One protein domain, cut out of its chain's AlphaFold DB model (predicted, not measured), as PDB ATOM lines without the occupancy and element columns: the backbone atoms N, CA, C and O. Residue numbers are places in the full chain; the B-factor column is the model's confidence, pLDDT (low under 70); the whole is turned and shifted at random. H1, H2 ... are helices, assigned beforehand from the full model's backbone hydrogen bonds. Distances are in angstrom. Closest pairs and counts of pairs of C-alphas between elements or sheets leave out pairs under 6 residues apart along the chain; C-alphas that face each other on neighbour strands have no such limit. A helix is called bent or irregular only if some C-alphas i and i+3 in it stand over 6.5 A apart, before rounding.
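This is residues 87 to 207 of the 209 residues of an uncharacterized protein of Capnocytophaga sp. oral taxon 863 str. F0517 (UniProt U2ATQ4). H2 is a short helix in the middle of the domain, with three longer or similar helices, H1, H3 and H5, packed round it on different sides. The short H6 folds back beside H5 and reaches the later part of H3, the small H4 sits at one end where the chain passes from H3 to H5, and the beginning of H1, residues 87 to 92, sticks out as a free arm. The printed part has 121 residues with six named helices, H1 to H6 in order along the chain, and no named strand; its class is all helix. It is compact, with a radius of gyration of the C-alphas of 14.6 A, and it spans 46 by 32 by 20 A.

H1, residues 87 to 114, begins with C-alpha 87 at (-6.272, 32.998, 24.663) and is 40.3 A long from first to last C-alpha. H2, residues 123 to 138, is 22.8 A long. H3, residues 144 to 166, is 31.9 A long; it has a kink of 43 degrees near residue 151 and is only just irregular, with C-alphas 147 and 150 at 6.9 A. H4 holds residues 168 to 172. H5, residues 176 to 190, is 21.0 A long and begins with C-alpha 176 at (-22.942, 0.569, 38.035). H6, residues 199 to 205, ends with C-alpha 205 at (-24.118, 6.700, 45.220).

H1 touches H2 with residues 99 to 110 alone, and the two form a helical hairpin at a steep tilt of 39 degrees; their closest C-alphas, of Phe 103 and Tyr 136, are 4.9 A apart. H2 and H3 form another hairpin, at a shallow tilt of 32 degrees, only just short of steep; the closest C-alphas, of Ala 137 and Ala 149, are 5.5 A apart. H2, with residues 135 to 138 alone, touches residues 186 to 190 of H5, the same way at a shallow tilt of 18 degrees; the closest C-alphas, of Leu 135 and Ser 189, are 6.1 A apart. H5 and H6 form a third hairpin, at a shallow tilt of 18 degrees, with the C-alphas of Lys 179 and Leu 205 closest at 6.1 A. H6 touches residues 161 to 164 of H3, with the C-alphas of Cys 164 and Thr 204 closest at 7.5 A. H4 touches H6, with the C-alphas of Ile 171 and Leu 205 closest at 7.0 A. H1 and H5 are apart, and so are H3 and H5. Every O i to N i+4 pair is within hydrogen-bond range in H1, H2, H4, H5 and H6, and 14 of 19 are in H3.

The two C-alphas farthest apart, of Thr 87 and Tyr 169, are 47.3 A apart. The printed part has no cut and no long link. The mean pLDDT of the printed part is 91.0, and residues 117 to 119 are under 70.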
ATOM      1  N   THR A  87      -5.782  34.379  24.797       93.31
ATOM      2  CA  THR A  87      -6.272  32.998  24.663       93.31
ATOM      3  C   THR A  87      -6.632  32.404  26.024       93.31
ATOM      4  O   THR A  87      -7.730  31.884  26.171       93.31
ATOM      5  N   ASN A  88      -5.777  32.557  27.039       93.75
ATOM      6  CA  ASN A  88      -6.073  32.062  28.388       93.75
ATOM      7  C   ASN A  88      -7.316  32.736  28.997       93.75
ATOM      8  O   ASN A  88      -8.105  32.084  29.680       93.75
ATOM      9  N   GLN A  89      -7.489  34.044  28.778       94.19
ATOM     10  CA  GLN A  89      -8.688  34.771  29.205       94.19
ATOM     11  C   GLN A  89      -9.933  34.232  28.496       94.19
ATOM     12  O   GLN A  89     -10.916  33.910  29.155       94.19
ATOM     13  N   MET A  90      -9.863  34.054  27.176       93.44
ATOM     14  CA  MET A  90     -10.960  33.503  26.385       93.44
ATOM     15  C   MET A  90     -11.335  32.081  26.823       93.44
ATOM     16  O   MET A  90     -12.518  31.783  26.953       93.44
ATOM     17  N   ASP A  91     -10.356  31.219  27.107       93.62
ATOM     18  CA  ASP A  91     -10.602  29.861  27.605       93.62
ATOM     19  C   ASP A  91     -11.319  29.883  28.967       93.62
ATOM     20  O   ASP A  91     -12.282  29.141  29.179       93.62
ATOM     21  N   ASN A  92     -10.913  30.783  29.870       91.94
ATOM     22  CA  ASN A  92     -11.590  30.982  31.155       91.94
ATOM     23  C   ASN A  92     -13.016  31.522  30.982       91.94
ATOM     24  O   ASN A  92     -13.930  31.055  31.659       91.94
ATOM     25  N   ASP A  93     -13.233  32.466  30.068       92.44
ATOM     26  CA  ASP A  93     -14.558  33.024  29.780       92.44
ATOM     27  C   ASP A  93     -15.496  31.973  29.165       92.44
ATOM     28  O   ASP A  93     -16.675  31.890  29.528       92.44
ATOM     29  N   ILE A  94     -14.979  31.106  28.288       94.44
ATOM     30  CA  ILE A  94     -15.719  29.964  27.734       94.44
ATOM     31  C   ILE A  94     -16.076  28.969  28.846       94.44
ATOM     32  O   ILE A  94     -17.232  28.556  28.949       94.44
ATOM     33  N   LYS A  95     -15.125  28.618  29.719       91.81
ATOM     34  CA  LYS A  95     -15.377  27.730  30.868       91.81
ATOM     35  C   LYS A  95     -16.457  28.311  31.790       91.81
ATOM     36  O   LYS A  95     -17.442  27.641  32.100       91.81
ATOM     37  N   ASN A  96     -16.314  29.581  32.165       93.12
ATOM     38  CA  ASN A  96     -17.247  30.301  33.030       93.12
ATOM     39  C   ASN A  96     -18.650  30.396  32.422       93.12
ATOM     40  O   ASN A  96     -19.634  30.103  33.099       93.12
ATOM     41  N   SER A  97     -18.756  30.769  31.146       94.19
ATOM     42  CA  SER A  97     -20.046  30.835  30.451       94.19
ATOM     43  C   SER A  97     -20.705  29.460  30.336       94.19
ATOM     44  O   SER A  97     -21.912  29.355  30.544       94.19
ATOM     45  N   GLY A  98     -19.925  28.395  30.121       94.62
ATOM     46  CA  GLY A  98     -20.404  27.016  30.185       94.62
ATOM     47  C   GLY A  98     -21.046  26.676  31.533       94.62
ATOM     48  O   GLY A  98     -22.136  26.098  31.562       94.62
ATOM     49  N   TYR A  99     -20.428  27.085  32.648       94.25
ATOM     50  CA  TYR A  99     -21.010  26.855  33.970       94.25
ATOM     51  C   TYR A  99     -22.301  27.640  34.204       94.25
ATOM     52  O   TYR A  99     -23.269  27.090  34.730       94.25
ATOM     53  N   ILE A 100     -22.328  28.905  33.782       95.62
ATOM     54  CA  ILE A 100     -23.492  29.786  33.922       95.62
ATOM     55  C   ILE A 100     -24.673  29.251  33.113       95.62
ATOM     56  O   ILE A 100     -25.762  29.104  33.658       95.62
ATOM     57  N   LEU A 101     -24.457  28.908  31.841       96.31
ATOM     58  CA  LEU A 101     -25.507  28.386  30.969       96.31
ATOM     59  C   LEU A 101     -26.044  27.045  31.467       96.31
ATOM     60  O   LEU A 101     -27.256  26.840  31.478       96.31
ATOM     61  N   GLY A 102     -25.159  26.143  31.905       95.38
ATOM     62  CA  GLY A 102     -25.573  24.881  32.514       95.38
ATOM     63  C   GLY A 102     -26.432  25.117  33.755       95.38
ATOM     64  O   GLY A 102     -27.519  24.553  33.873       95.38
ATOM     65  N   PHE A 103     -25.996  26.011  34.645       96.00
ATOM     66  CA  PHE A 103     -26.752  26.375  35.838       96.00
ATOM     67  C   PHE A 103     -28.130  26.963  35.497       96.00
ATOM     68  O   PHE A 103     -29.143  26.492  36.015       96.00
ATOM     69  N   GLU A 104     -28.196  27.948  34.599       95.62
ATOM     70  CA  GLU A 104     -29.455  28.582  34.193       95.62
ATOM     71  C   GLU A 104     -30.416  27.571  33.552       95.62
ATOM     72  O   GLU A 104     -31.590  27.524  33.928       95.62
ATOM     73  N   LEU A 105     -29.918  26.704  32.667       95.69
ATOM     74  CA  LEU A 105     -30.710  25.651  32.034       95.69
ATOM     75  C   LEU A 105     -31.327  24.706  33.073       95.69
ATOM     76  O   LEU A 105     -32.548  24.550  33.111       95.69
ATOM     77  N   TYR A 106     -30.508  24.093  33.932       94.75
ATOM     78  CA  TYR A 106     -30.999  23.114  34.906       94.75
ATOM     79  C   TYR A 106     -31.867  23.756  35.990       94.75
ATOM     80  O   TYR A 106     -32.881  23.176  36.373       94.75
ATOM     81  N   SER A 107     -31.542  24.975  36.426       93.56
ATOM     82  CA  SER A 107     -32.384  25.720  37.368       93.56
ATOM     83  C   SER A 107     -33.760  26.045  36.783       93.56
ATOM     84  O   SER A 107     -34.760  25.930  37.484       93.56
ATOM     85  N   THR A 108     -33.840  26.373  35.489       92.50
ATOM     86  CA  THR A 108     -35.110  26.665  34.809       92.50
ATOM     87  C   THR A 108     -35.960  25.406  34.686       92.50
ATOM     88  O   THR A 108     -37.146  25.433  35.005       92.50
ATOM     89  N   ILE A 109     -35.344  24.286  34.296       91.69
ATOM     90  CA  ILE A 109     -35.997  22.972  34.218       91.69
ATOM     91  C   ILE A 109     -36.582  22.579  35.585       91.69
ATOM     92  O   ILE A 109     -37.741  22.168  35.668       91.69
ATOM     93  N   LEU A 110     -35.811  22.736  36.666       91.25
ATOM     94  CA  LEU A 110     -36.271  22.430  38.023       91.25
ATOM     95  C   LEU A 110     -37.349  23.407  38.505       91.25
ATOM     96  O   LEU A 110     -38.322  22.983  39.127       91.25
ATOM     97  N   ALA A 111     -37.215  24.701  38.215       89.69
ATOM     98  CA  ALA A 111     -38.224  25.700  38.555       89.69
ATOM     99  C   ALA A 111     -39.560  25.409  37.856       89.69
ATOM    100  O   ALA A 111     -40.607  25.441  38.499       89.69
ATOM    101  N   ASP A 112     -39.549  25.069  36.569       87.94
ATOM    102  CA  ASP A 112     -40.767  24.709  35.840       87.94
ATOM    103  C   ASP A 112     -41.402  23.422  36.386       87.94
ATOM    104  O   ASP A 112     -42.632  23.316  36.445       87.94
ATOM    105  N   HIS A 113     -40.586  22.461  36.818       86.62
ATOM    106  CA  HIS A 113     -41.062  21.221  37.420       86.62
ATOM    107  C   HIS A 113     -41.707  21.453  38.795       86.62
ATOM    108  O   HIS A 113     -42.887  21.147  38.978       86.62
ATOM    109  N   TYR A 114     -40.977  22.055  39.741       82.12
ATOM    110  CA  TYR A 114     -41.437  22.215  41.124       82.12
ATOM    111  C   TYR A 114     -42.401  23.387  41.336       82.12
ATOM    112  O   TYR A 114     -43.282  23.296  42.187       82.12
ATOM    113  N   LEU A 115     -42.250  24.494  40.601       77.19
ATOM    114  CA  LEU A 115     -43.028  25.718  40.844       77.19
ATOM    115  C   LEU A 115     -44.215  25.869  39.892       77.19
ATOM    116  O   LEU A 115     -45.242  26.414  40.290       77.19
ATOM    117  N   LYS A 116     -44.095  25.410  38.640       77.25
ATOM    118  CA  LYS A 116     -45.151  25.579  37.623       77.25
ATOM    119  C   LYS A 116     -45.978  24.320  37.363       77.25
ATOM    120  O   LYS A 116     -46.884  24.370  36.535       77.25
ATOM    121  N   ASN A 117     -45.700  23.220  38.069       68.88
ATOM    122  CA  ASN A 117     -46.422  21.946  37.959       68.88
ATOM    123  C   ASN A 117     -46.544  21.456  36.497       68.88
ATOM    124  O   ASN A 117     -47.596  20.986  36.064       68.88
ATOM    125  N   SER A 118     -45.470  21.617  35.715       61.62
ATOM    126  CA  SER A 118     -45.453  21.412  34.255       61.62
ATOM    127  C   SER A 118     -45.426  19.940  33.799       61.62
ATOM    128  O   SER A 118     -45.386  19.663  32.602       61.62
ATOM    129  N   GLY A 119     -45.501  18.986  34.731       66.56
ATOM    130  CA  GLY A 119     -45.522  17.545  34.466       66.56
ATOM    131  C   GLY A 119     -44.699  16.758  35.489       66.56
ATOM    132  O   GLY A 119     -43.881  17.326  36.212       66.56
ATOM    133  N   ARG A 120     -44.907  15.436  35.562       71.25
ATOM    134  CA  ARG A 120     -44.097  14.540  36.405       71.25
ATOM    135  C   ARG A 120     -42.816  14.148  35.673       71.25
ATOM    136  O   ARG A 120     -42.891  13.537  34.608       71.25
ATOM    137  N   PHE A 121     -41.658  14.456  36.251       81.06
ATOM    138  CA  PHE A 121     -40.414  13.821  35.839       81.06
ATOM    139  C   PHE A 121     -40.407  12.347  36.241       81.06
ATOM    140  O   PHE A 121     -41.057  11.939  37.203       81.06
ATOM    141  N   SER A 122     -39.673  11.540  35.474       86.56
ATOM    142  CA  SER A 122     -39.235  10.241  35.973       86.56
ATOM    143  C   SER A 122     -38.220  10.457  37.094       86.56
ATOM    144  O   SER A 122     -37.478  11.443  37.061       86.56
ATOM    145  N   PHE A 123     -38.140   9.506  38.029       89.06
ATOM    146  CA  PHE A 123     -37.158   9.516  39.116       89.06
ATOM    147  C   PHE A 123     -35.755   9.892  38.622       89.06
ATOM    148  O   PHE A 123     -35.158  10.855  39.095       89.06
ATOM    149  N   PHE A 124     -35.259   9.197  37.592       88.94
ATOM    150  CA  PHE A 124     -33.908   9.430  37.090       88.94
ATOM    151  C   PHE A 124     -33.724  10.834  36.496       88.94
ATOM    152  O   PHE A 124     -32.662  11.433  36.642       88.94
ATOM    153  N   SER A 125     -34.753  11.378  35.841       89.38
ATOM    154  CA  SER A 125     -34.706  12.738  35.297       89.38
ATOM    155  C   SER A 125     -34.646  13.774  36.416       89.38
ATOM    156  O   SER A 125     -33.812  14.674  36.369       89.38
ATOM    157  N   GLU A 126     -35.492  13.649  37.436       91.38
ATOM    158  CA  GLU A 126     -35.495  14.559  38.584       91.38
ATOM    159  C   GLU A 126     -34.160  14.502  39.335       91.38
ATOM    160  O   GLU A 126     -33.502  15.530  39.508       91.38
ATOM    161  N   PHE A 127     -33.694  13.289  39.640       92.75
ATOM    162  CA  PHE A 127     -32.415  13.035  40.293       92.75
ATOM    163  C   PHE A 127     -31.246  13.678  39.542       92.75
ATOM    164  O   PHE A 127     -30.470  14.457  40.099       92.75
ATOM    165  N   LYS A 128     -31.144  13.402  38.238       92.31
ATOM    166  CA  LYS A 128     -30.061  13.905  37.395       92.31
ATOM    167  C   LYS A 128     -30.092  15.427  37.274       92.31
ATOM    168  O   LYS A 128     -29.034  16.049  37.322       92.31
ATOM    169  N   ASN A 129     -31.268  16.035  37.114       93.69
ATOM    170  CA  ASN A 129     -31.379  17.489  36.992       93.69
ATOM    171  C   ASN A 129     -31.018  18.204  38.303       93.69
ATOM    172  O   ASN A 129     -30.329  19.221  38.247       93.69
ATOM    173  N   LEU A 130     -31.404  17.661  39.465       94.50
ATOM    174  CA  LEU A 130     -30.998  18.188  40.774       94.50
ATOM    175  C   LEU A 130     -29.476  18.163  40.943       94.50
ATOM    176  O   LEU A 130     -28.876  19.186  41.280       94.50
ATOM    177  N   ILE A 131     -28.843  17.021  40.651       94.81
ATOM    178  CA  ILE A 131     -27.384  16.880  40.730       94.81
ATOM    179  C   ILE A 131     -26.707  17.870  39.785       94.81
ATOM    180  O   ILE A 131     -25.851  18.638  40.216       94.81
ATOM    181  N   LEU A 132     -27.095  17.889  38.506       94.69
ATOM    182  CA  LEU A 132     -26.463  18.758  37.515       94.69
ATOM    183  C   LEU A 132     -26.632  20.235  37.874       94.69
ATOM    184  O   LEU A 132     -25.652  20.970  37.823       94.69
ATOM    185  N   CYS A 133     -27.816  20.664  38.317       95.50
ATOM    186  CA  CYS A 133     -28.026  22.040  38.759       95.50
ATOM    187  C   CYS A 133     -27.031  22.442  39.855       95.50
ATOM    188  O   CYS A 133     -26.432  23.514  39.771       95.50
ATOM    189  N   LEU A 134     -26.830  21.588  40.861       95.94
ATOM    190  CA  LEU A 134     -25.904  21.860  41.961       95.94
ATOM    191  C   LEU A 134     -24.437  21.794  41.509       95.94
ATOM    192  O   LEU A 134     -23.652  22.657  41.894       95.94
ATOM    193  N   LEU A 135     -24.058  20.838  40.655       95.25
ATOM    194  CA  LEU A 135     -22.694  20.745  40.114       95.25
ATOM    195  C   LEU A 135     -22.317  21.979  39.287       95.25
ATOM    196  O   LEU A 135     -21.225  22.530  39.447       95.25
ATOM    197  N   TYR A 136     -23.231  22.447  38.438       95.12
ATOM    198  CA  TYR A 136     -23.038  23.678  37.680       95.12
ATOM    199  C   TYR A 136     -23.003  24.899  38.607       95.12
ATOM    200  O   TYR A 136     -22.093  25.718  38.483       95.12
ATOM    201  N   ALA A 137     -23.909  24.983  39.588       95.31
ATOM    202  CA  ALA A 137     -23.932  26.063  40.576       95.31
ATOM    203  C   ALA A 137     -22.618  26.183  41.364       95.31
ATOM    204  O   ALA A 137     -22.142  27.296  41.581       95.31
ATOM    205  N   ASN A 138     -22.011  25.056  41.756       94.81
ATOM    206  CA  ASN A 138     -20.743  25.018  42.492       94.81
ATOM    207  C   ASN A 138     -19.626  25.783  41.763       94.81
ATOM    208  O   ASN A 138     -18.795  26.421  42.404       94.81
ATOM    209  N   ASN A 139     -19.651  25.767  40.429       94.38
ATOM    210  CA  ASN A 139     -18.616  26.333  39.569       94.38
ATOM    211  C   ASN A 139     -18.973  27.692  38.953       94.38
ATOM    212  O   ASN A 139     -18.162  28.264  38.227       94.38
ATOM    213  N   VAL A 140     -20.150  28.250  39.251       94.88
ATOM    214  CA  VAL A 140     -20.495  29.605  38.804       94.88
ATOM    215  C   VAL A 140     -19.498  30.611  39.412       94.88
ATOM    216  O   VAL A 140     -19.286  30.615  40.633       94.88
ATOM    217  N   PRO A 141     -18.876  31.490  38.605       93.12
ATOM    218  CA  PRO A 141     -17.923  32.468  39.116       93.12
ATOM    219  C   PRO A 141     -18.606  33.527  39.995       93.12
ATOM    220  O   PRO A 141     -19.777  33.874  39.829       93.12
ATOM    221  N   SER A 142     -17.858  34.072  40.954       90.50
ATOM    222  CA  SER A 142     -18.300  35.237  41.729       90.50
ATOM    223  C   SER A 142     -18.188  36.512  40.873       90.50
ATOM    224  O   SER A 142     -17.267  36.600  40.063       90.50
ATOM    225  N   PRO A 143     -19.079  37.510  41.041       93.50
ATOM    226  CA  PRO A 143     -20.113  37.627  42.077       93.50
ATOM    227  C   PRO A 143     -21.430  36.898  41.760       93.50
ATOM    228  O   PRO A 143     -22.264  36.762  42.651       93.50
ATOM    229  N   LEU A 144     -21.606  36.388  40.536       93.31
ATOM    230  CA  LEU A 144     -22.867  35.790  40.081       93.31
ATOM    231  C   LEU A 144     -23.312  34.606  40.950       93.31
ATOM    232  O   LEU A 144     -24.508  34.394  41.152       93.31
ATOM    233  N   TYR A 145     -22.353  33.864  41.507       94.19
ATOM    234  CA  TYR A 145     -22.646  32.824  42.485       94.19
ATOM    235  C   TYR A 145     -23.437  33.347  43.688       94.19
ATOM    236  O   TYR A 145     -24.460  32.771  44.040       94.19
ATOM    237  N   GLU A 146     -22.984  34.435  44.312       94.50
ATOM    238  CA  GLU A 146     -23.623  34.976  45.517       94.50
ATOM    239  C   GLU A 146     -25.003  35.561  45.202       94.50
ATOM    240  O   GLU A 146     -25.929  35.409  45.993       94.50
ATOM    241  N   GLU A 147     -25.146  36.194  44.036       94.81
ATOM    242  CA  GLU A 147     -26.381  36.863  43.624       94.81
ATOM    243  C   GLU A 147     -27.469  35.881  43.165       94.81
ATOM    244  O   GLU A 147     -28.625  36.009  43.564       94.81
ATOM    245  N   LYS A 148     -27.109  34.899  42.328       93.38
ATOM    246  CA  LYS A 148     -28.075  34.013  41.659       93.38
ATOM    247  C   LYS A 148     -27.977  32.556  42.087       93.38
ATOM    248  O   LYS A 148     -29.006  31.916  42.300       93.38
ATOM    249  N   ALA A 149     -26.765  32.010  42.192       95.25
ATOM    250  CA  ALA A 149     -26.596  30.572  42.397       95.25
ATOM    251  C   ALA A 149     -26.896  30.146  43.837       95.25
ATOM    252  O   ALA A 149     -27.668  29.220  44.065       95.25
ATOM    253  N   LYS A 150     -26.341  30.856  44.816       95.56
ATOM    254  CA  LYS A 150     -26.433  30.529  46.241       95.56
ATOM    255  C   LYS A 150     -27.871  30.444  46.775       95.56
ATOM    256  O   LYS A 150     -28.154  29.474  47.478       95.56
ATOM    257  N   PRO A 151     -28.807  31.358  46.443       94.81
ATOM    258  CA  PRO A 151     -30.206  31.211  46.856       94.81
ATOM    259  C   PRO A 151     -30.849  29.910  46.352       94.81
ATOM    260  O   PRO A 151     -31.564  29.234  47.094       94.81
ATOM    261  N   LEU A 152     -30.557  29.528  45.103       94.31
ATOM    262  CA  LEU A 152     -31.070  28.301  44.495       94.31
ATOM    263  C   LEU A 152     -30.383  27.054  45.054       94.31
ATOM    264  O   LEU A 152     -31.060  26.068  45.318       94.31
ATOM    265  N   VAL A 153     -29.079  27.105  45.333       95.00
ATOM    266  CA  VAL A 153     -28.356  26.029  46.035       95.00
ATOM    267  C   VAL A 153     -28.979  25.763  47.403       95.00
ATOM    268  O   VAL A 153     -29.275  24.615  47.722       95.00
ATOM    269  N   ASN A 154     -29.264  26.814  48.173       95.06
ATOM    270  CA  ASN A 154     -29.913  26.693  49.481       95.06
ATOM    271  C   ASN A 154     -31.326  26.084  49.401       95.06
ATOM    272  O   ASN A 154     -31.832  25.599  50.407       95.06
ATOM    273  N   THR A 155     -31.950  26.107  48.222       94.38
ATOM    274  CA  THR A 155     -33.269  25.516  47.971       94.38
ATOM    275  C   THR A 155     -33.146  24.073  47.475       94.38
ATOM    276  O   THR A 155     -33.799  23.177  48.004       94.38
ATOM    277  N   TYR A 156     -32.297  23.823  46.476       94.12
ATOM    278  CA  TYR A 156     -32.196  22.527  45.802       94.12
ATOM    279  C   TYR A 156     -31.311  21.512  46.521       94.12
ATOM    280  O   TYR A 156     -31.521  20.316  46.342       94.12
ATOM    281  N   LEU A 157     -30.348  21.940  47.345       95.38
ATOM    282  CA  LEU A 157     -29.505  21.006  48.094       95.38
ATOM    283  C   LEU A 157     -30.312  20.207  49.137       95.38
ATOM    284  O   LEU A 157     -30.227  18.980  49.101       95.38
ATOM    285  N   PRO A 158     -31.141  20.830  50.003       95.38
ATOM    286  CA  PRO A 158     -32.032  20.075  50.887       95.38
ATOM    287  C   PRO A 158     -33.002  19.173  50.116       95.38
ATOM    288  O   PRO A 158     -33.166  18.013  50.476       95.38
ATOM    289  N   LEU A 159     -33.571  19.667  49.009       93.69
ATOM    290  CA  LEU A 159     -34.467  18.875  48.159       93.69
ATOM    291  C   LEU A 159     -33.778  17.636  47.581       93.69
ATOM    292  O   LEU A 159     -34.379  16.568  47.564       93.69
ATOM    293  N   LEU A 160     -32.520  17.746  47.143       94.69
ATOM    294  CA  LEU A 160     -31.748  16.594  46.682       94.69
ATOM    295  C   LEU A 160     -31.524  15.582  47.809       94.69
ATOM    296  O   LEU A 160     -31.638  14.382  47.567       94.69
ATOM    297  N   ILE A 161     -31.217  16.040  49.023       95.06
ATOM    298  CA  ILE A 161     -31.027  15.158  50.182       95.06
ATOM    299  C   ILE A 161     -32.325  14.399  50.484       95.06
ATOM    300  O   ILE A 161     -32.309  13.169  50.550       95.06
ATOM    301  N   ASP A 162     -33.451  15.105  50.582       94.56
ATOM    302  CA  ASP A 162     -34.764  14.500  50.821       94.56
ATOM    303  C   ASP A 162     -35.150  13.536  49.692       94.56
ATOM    304  O   ASP A 162     -35.633  12.429  49.940       94.56
ATOM    305  N   PHE A 163     -34.883  13.915  48.441       93.44
ATOM    306  CA  PHE A 163     -35.097  13.066  47.276       93.44
ATOM    307  C   PHE A 163     -34.285  11.767  47.369       93.44
ATOM    308  O   PHE A 163     -34.822  10.690  47.106       93.44
ATOM    309  N   CYS A 164     -33.015  11.846  47.779       94.19
ATOM    310  CA  CYS A 164     -32.158  10.675  47.957       94.19
ATOM    311  C   CYS A 164     -32.666   9.743  49.059       94.19
ATOM    312  O   CYS A 164     -32.658   8.527  48.891       94.19
ATOM    313  N   ILE A 165     -33.128  10.304  50.179       93.56
ATOM    314  CA  ILE A 165     -33.663   9.526  51.301       93.56
ATOM    315  C   ILE A 165     -34.938   8.790  50.877       93.56
ATOM    316  O   ILE A 165     -35.064   7.587  51.111       93.56
ATOM    317  N   ASN A 166     -35.860   9.491  50.214       93.75
ATOM    318  CA  ASN A 166     -37.160   8.942  49.826       93.75
ATOM    319  C   ASN A 166     -37.068   7.895  48.709       93.75
ATOM    320  O   ASN A 166     -37.879   6.973  48.670       93.75
ATOM    321  N   ASN A 167     -36.077   8.011  47.824       93.06
ATOM    322  CA  ASN A 167     -35.920   7.142  46.656       93.06
ATOM    323  C   ASN A 167     -34.671   6.250  46.740       93.06
ATOM    324  O   ASN A 167     -34.143   5.810  45.720       93.06
ATOM    325  N   ARG A 168     -34.192   5.962  47.955       90.88
ATOM    326  CA  ARG A 168     -32.975   5.174  48.195       90.88
ATOM    327  C   ARG A 168     -32.947   3.852  47.429       90.88
ATOM    328  O   ARG A 168     -31.961   3.560  46.770       90.88
ATOM    329  N   TYR A 169     -34.040   3.088  47.472       90.62
ATOM    330  CA  TYR A 169     -34.128   1.807  46.765       90.62
ATOM    331  C   TYR A 169     -33.900   1.961  45.253       90.62
ATOM    332  O   TYR A 169     -33.271   1.112  44.629       90.62
ATOM    333  N   GLU A 170     -34.391   3.043  44.650       92.44
ATOM    334  CA  GLU A 170     -34.201   3.303  43.221       92.44
ATOM    335  C   GLU A 170     -32.754   3.713  42.915       92.44
ATOM    336  O   GLU A 170     -32.205   3.275  41.907       92.44
ATOM    337  N   ILE A 171     -32.111   4.475  43.808       92.00
ATOM    338  CA  ILE A 171     -30.691   4.853  43.694       92.00
ATOM    339  C   ILE A 171     -29.782   3.627  43.825       92.00
ATOM    340  O   ILE A 171     -28.867   3.444  43.020       92.00
ATOM    341  N   ASP A 172     -30.049   2.761  44.801       89.19
ATOM    342  CA  ASP A 172     -29.269   1.546  45.039       89.19
ATOM    343  C   ASP A 172     -29.348   0.583  43.845       89.19
ATOM    344  O   ASP A 172     -28.363  -0.087  43.536       89.19
ATOM    345  N   ASN A 173     -30.471   0.581  43.122       91.25
ATOM    346  CA  ASN A 173     -30.687  -0.223  41.918       91.25
ATOM    347  C   ASN A 173     -30.259   0.457  40.604       91.25
ATOM    348  O   ASN A 173     -30.472  -0.124  39.537       91.25
ATOM    349  N   LEU A 174     -29.670   1.660  40.641       92.38
ATOM    350  CA  LEU A 174     -29.036   2.237  39.451       92.38
ATOM    351  C   LEU A 174     -27.907   1.322  38.968       92.38
ATOM    352  O   LEU A 174     -27.189   0.730  39.777       92.38
ATOM    353  N   ASP A 175     -27.735   1.241  37.649       92.31
ATOM    354  CA  ASP A 175     -26.643   0.480  37.060       92.31
ATOM    355  C   ASP A 175     -25.277   1.069  37.447       92.31
ATOM    356  O   ASP A 175     -25.125   2.282  37.636       92.31
ATOM    357  N   ASP A 176     -24.278   0.193  37.566       91.31
ATOM    358  CA  ASP A 176     -22.942   0.569  38.035       91.31
ATOM    359  C   ASP A 176     -22.298   1.632  37.135       91.31
ATOM    360  O   ASP A 176     -21.694   2.579  37.636       91.31
ATOM    361  N   LEU A 177     -22.511   1.545  35.816       92.38
ATOM    362  CA  LEU A 177     -21.995   2.518  34.854       92.38
ATOM    363  C   LEU A 177     -22.570   3.921  35.109       92.38
ATOM    364  O   LEU A 177     -21.836   4.908  35.093       92.38
ATOM    365  N   THR A 178     -23.870   4.031  35.367       90.94
ATOM    366  CA  THR A 178     -24.528   5.298  35.699       90.94
ATOM    367  C   THR A 178     -23.992   5.876  37.006       90.94
ATOM    368  O   THR A 178     -23.734   7.081  37.079       90.94
ATOM    369  N   LYS A 179     -23.789   5.043  38.034       92.00
ATOM    370  CA  LYS A 179     -23.202   5.487  39.310       92.00
ATOM    371  C   LYS A 179     -21.772   5.989  39.119       92.00
ATOM    372  O   LYS A 179     -21.451   7.072  39.606       92.00
ATOM    373  N   GLU A 180     -20.944   5.258  38.373       93.56
ATOM    374  CA  GLU A 180     -19.573   5.663  38.041       93.56
ATOM    375  C   GLU A 180     -19.545   6.995  37.287       93.56
ATOM    376  O   GLU A 180     -18.831   7.908  37.692       93.56
ATOM    377  N   GLN A 181     -20.384   7.163  36.262       92.38
ATOM    378  CA  GLN A 181     -20.464   8.414  35.499       92.38
ATOM    379  C   GLN A 181     -20.898   9.613  36.350       92.38
ATOM    380  O   GLN A 181     -20.467  10.742  36.103       92.38
ATOM    381  N   LEU A 182     -21.794   9.409  37.320       92.12
ATOM    382  CA  LEU A 182     -22.206  10.471  38.238       92.12
ATOM    383  C   LEU A 182     -21.079  10.829  39.207       92.12
ATOM    384  O   LEU A 182     -20.814  12.013  39.397       92.12
ATOM    385  N   LEU A 183     -20.397   9.830  39.775       93.44
ATOM    386  CA  LEU A 183     -19.247  10.039  40.655       93.44
ATOM    387  C   LEU A 183     -18.107  10.764  39.930       93.44
ATOM    388  O   LEU A 183     -17.614  11.763  40.444       93.44
ATOM    389  N   GLU A 184     -17.770  10.349  38.709       93.00
ATOM    390  CA  GLU A 184     -16.750  11.003  37.882       93.00
ATOM    391  C   GLU A 184     -17.092  12.479  37.625       93.00
ATOM    392  O   GLU A 184     -16.251  13.362  37.789       93.00
ATOM    393  N   ARG A 185     -18.353  12.787  37.283       89.75
ATOM    394  CA  ARG A 185     -18.790  14.182  37.100       89.75
ATOM    395  C   ARG A 185     -18.697  14.999  38.380       89.75
ATOM    396  O   ARG A 185     -18.368  16.184  38.292       89.75
ATOM    397  N   ILE A 186     -19.030  14.411  39.528       91.69
ATOM    398  CA  ILE A 186     -18.911  15.077  40.828       91.69
ATOM    399  C   ILE A 186     -17.439  15.389  41.099       91.69
ATOM    400  O   ILE A 186     -17.126  16.534  41.414       91.69
ATOM    401  N   ASP A 187     -16.540  14.427  40.901       89.88
ATOM    402  CA  ASP A 187     -15.104  14.611  41.122       89.88
ATOM    403  C   ASP A 187     -14.542  15.727  40.224       89.88
ATOM    404  O   ASP A 187     -13.986  16.701  40.734       89.88
ATOM    405  N   ILE A 188     -14.799  15.678  38.910       86.62
ATOM    406  CA  ILE A 188     -14.354  16.713  37.954       86.62
ATOM    407  C   ILE A 188     -14.907  18.097  38.325       86.62
ATOM    408  O   ILE A 188     -14.210  19.107  38.255       86.62
ATOM    409  N   SER A 189     -16.177  18.168  38.727       84.25
ATOM    410  CA  SER A 189     -16.842  19.443  39.029       84.25
ATOM    411  C   SER A 189     -16.517  19.986  40.425       84.25
ATOM    412  O   SER A 189     -16.946  21.093  40.754       84.25
ATOM    413  N   THR A 190     -15.817  19.227  41.268       86.81
ATOM    414  CA  THR A 190     -15.456  19.631  42.639       86.81
ATOM    415  C   THR A 190     -13.949  19.748  42.861       86.81
ATOM    416  O   THR A 190     -13.527  20.218  43.919       86.81
ATOM    417  N   GLU A 191     -13.134  19.389  41.861       82.69
ATOM    418  CA  GLU A 191     -11.671  19.444  41.918       82.69
ATOM    419  C   GLU A 191     -11.159  20.849  42.273       82.69
ATOM    420  O   GLU A 191     -10.382  21.020  43.214       82.69
ATOM    421  N   GLU A 192     -11.647  21.871  41.566       79.25
ATOM    422  CA  GLU A 192     -11.203  23.260  41.741       79.25
ATOM    423  C   GLU A 192     -12.029  24.043  42.776       79.25
ATOM    424  O   GLU A 192     -11.578  25.074  43.280       79.25
ATOM    425  N   ASN A 193     -13.246  23.593  43.097       80.44
ATOM    426  CA  ASN A 193     -14.202  24.383  43.868       80.44
ATOM    427  C   ASN A 193     -15.040  23.514  44.816       80.44
ATOM    428  O   ASN A 193     -15.642  22.525  44.410       80.44
ATOM    429  N   LYS A 194     -15.103  23.906  46.093       83.62
ATOM    430  CA  LYS A 194     -15.752  23.146  47.179       83.62
ATOM    431  C   LYS A 194     -16.792  23.978  47.932       83.62
ATOM    432  O   LYS A 194     -16.867  23.929  49.157       83.62
ATOM    433  N   ARG A 195     -17.556  24.808  47.214       89.50
ATOM    434  CA  ARG A 195     -18.610  25.651  47.808       89.50
ATOM    435  C   ARG A 195     -19.820  24.844  48.270       89.50
ATOM    436  O   ARG A 195     -20.483  25.257  49.216       89.50
ATOM    437  N   ILE A 196     -20.107  23.730  47.602       91.44
ATOM    438  CA  ILE A 196     -21.215  22.830  47.923       91.44
ATOM    439  C   ILE A 196     -20.646  21.508  48.437       91.44
ATOM    440  O   ILE A 196     -19.739  20.938  47.830       91.44
ATOM    441  N   ASP A 197     -21.186  21.023  49.554       91.50
ATOM    442  CA  ASP A 197     -20.815  19.725  50.108       91.50
ATOM    443  C   ASP A 197     -21.609  18.599  49.431       91.50
ATOM    444  O   ASP A 197     -22.813  18.446  49.640       91.50
ATOM    445  N   PHE A 198     -20.917  17.801  48.617       92.31
ATOM    446  CA  PHE A 198     -21.478  16.630  47.937       92.31
ATOM    447  C   PHE A 198     -21.219  15.313  48.682       92.31
ATOM    448  O   PHE A 198     -21.559  14.249  48.162       92.31
ATOM    449  N   SER A 199     -20.655  15.342  49.895       91.75
ATOM    450  CA  SER A 199     -20.267  14.130  50.634       91.75
ATOM    451  C   SER A 199     -21.439  13.170  50.839       91.75
ATOM    452  O   SER A 199     -21.289  11.967  50.633       91.75
ATOM    453  N   PHE A 200     -22.623  13.696  51.166       92.12
ATOM    454  CA  PHE A 200     -23.839  12.892  51.311       92.12
ATOM    455  C   PHE A 200     -24.239  12.193  50.002       92.12
ATOM    456  O   PHE A 200     -24.533  10.998  50.000       92.12
ATOM    457  N   LEU A 201     -24.204  12.915  48.877       91.94
ATOM    458  CA  LEU A 201     -24.534  12.362  47.562       91.94
ATOM    459  C   LEU A 201     -23.532  11.279  47.147       91.94
ATOM    460  O   LEU A 201     -23.937  10.202  46.722       91.94
ATOM    461  N   ILE A 202     -22.232  11.542  47.310       92.88
ATOM    462  CA  ILE A 202     -21.162  10.581  47.011       92.88
ATOM    463  C   ILE A 202     -21.361   9.304  47.826       92.88
ATOM    464  O   ILE A 202     -21.272   8.199  47.295       92.88
ATOM    465  N   ALA A 203     -21.642   9.452  49.117       92.00
ATOM    466  CA  ALA A 203     -21.814   8.326  50.014       92.00
ATOM    467  C   ALA A 203     -23.094   7.525  49.706       92.00
ATOM    468  O   ALA A 203     -23.071   6.294  49.792       92.00
ATOM    469  N   THR A 204     -24.157   8.203  49.259       90.88
ATOM    470  CA  THR A 204     -25.393   7.576  48.759       90.88
ATOM    471  C   THR A 204     -25.128   6.786  47.475       90.88
ATOM    472  O   THR A 204     -25.468   5.613  47.401       90.88
ATOM    473  N   LEU A 205     -24.448   7.376  46.485       91.25
ATOM    474  CA  LEU A 205     -24.118   6.700  45.220       91.25
ATOM    475  C   LEU A 205     -23.206   5.479  45.416       91.25
ATOM    476  O   LEU A 205     -23.297   4.517  44.660       91.25
ATOM    477  N   LYS A 206     -22.346   5.503  46.441       91.06
ATOM    478  CA  LYS A 206     -21.478   4.376  46.820       91.06
ATOM    479  C   LYS A 206     -22.172   3.317  47.690       91.06
ATOM    480  O   LYS A 206     -21.542   2.308  47.991       91.06
ATOM    481  N   GLY A 207     -23.416   3.538  48.126       84.25
ATOM    482  CA  GLY A 207     -24.134   2.628  49.031       84.25
ATOM    483  C   GLY A 207     -23.514   2.530  50.432       84.25
ATOM    484  O   GLY A 207     -23.548   1.473  51.054       84.25
TER     485      GLY A 207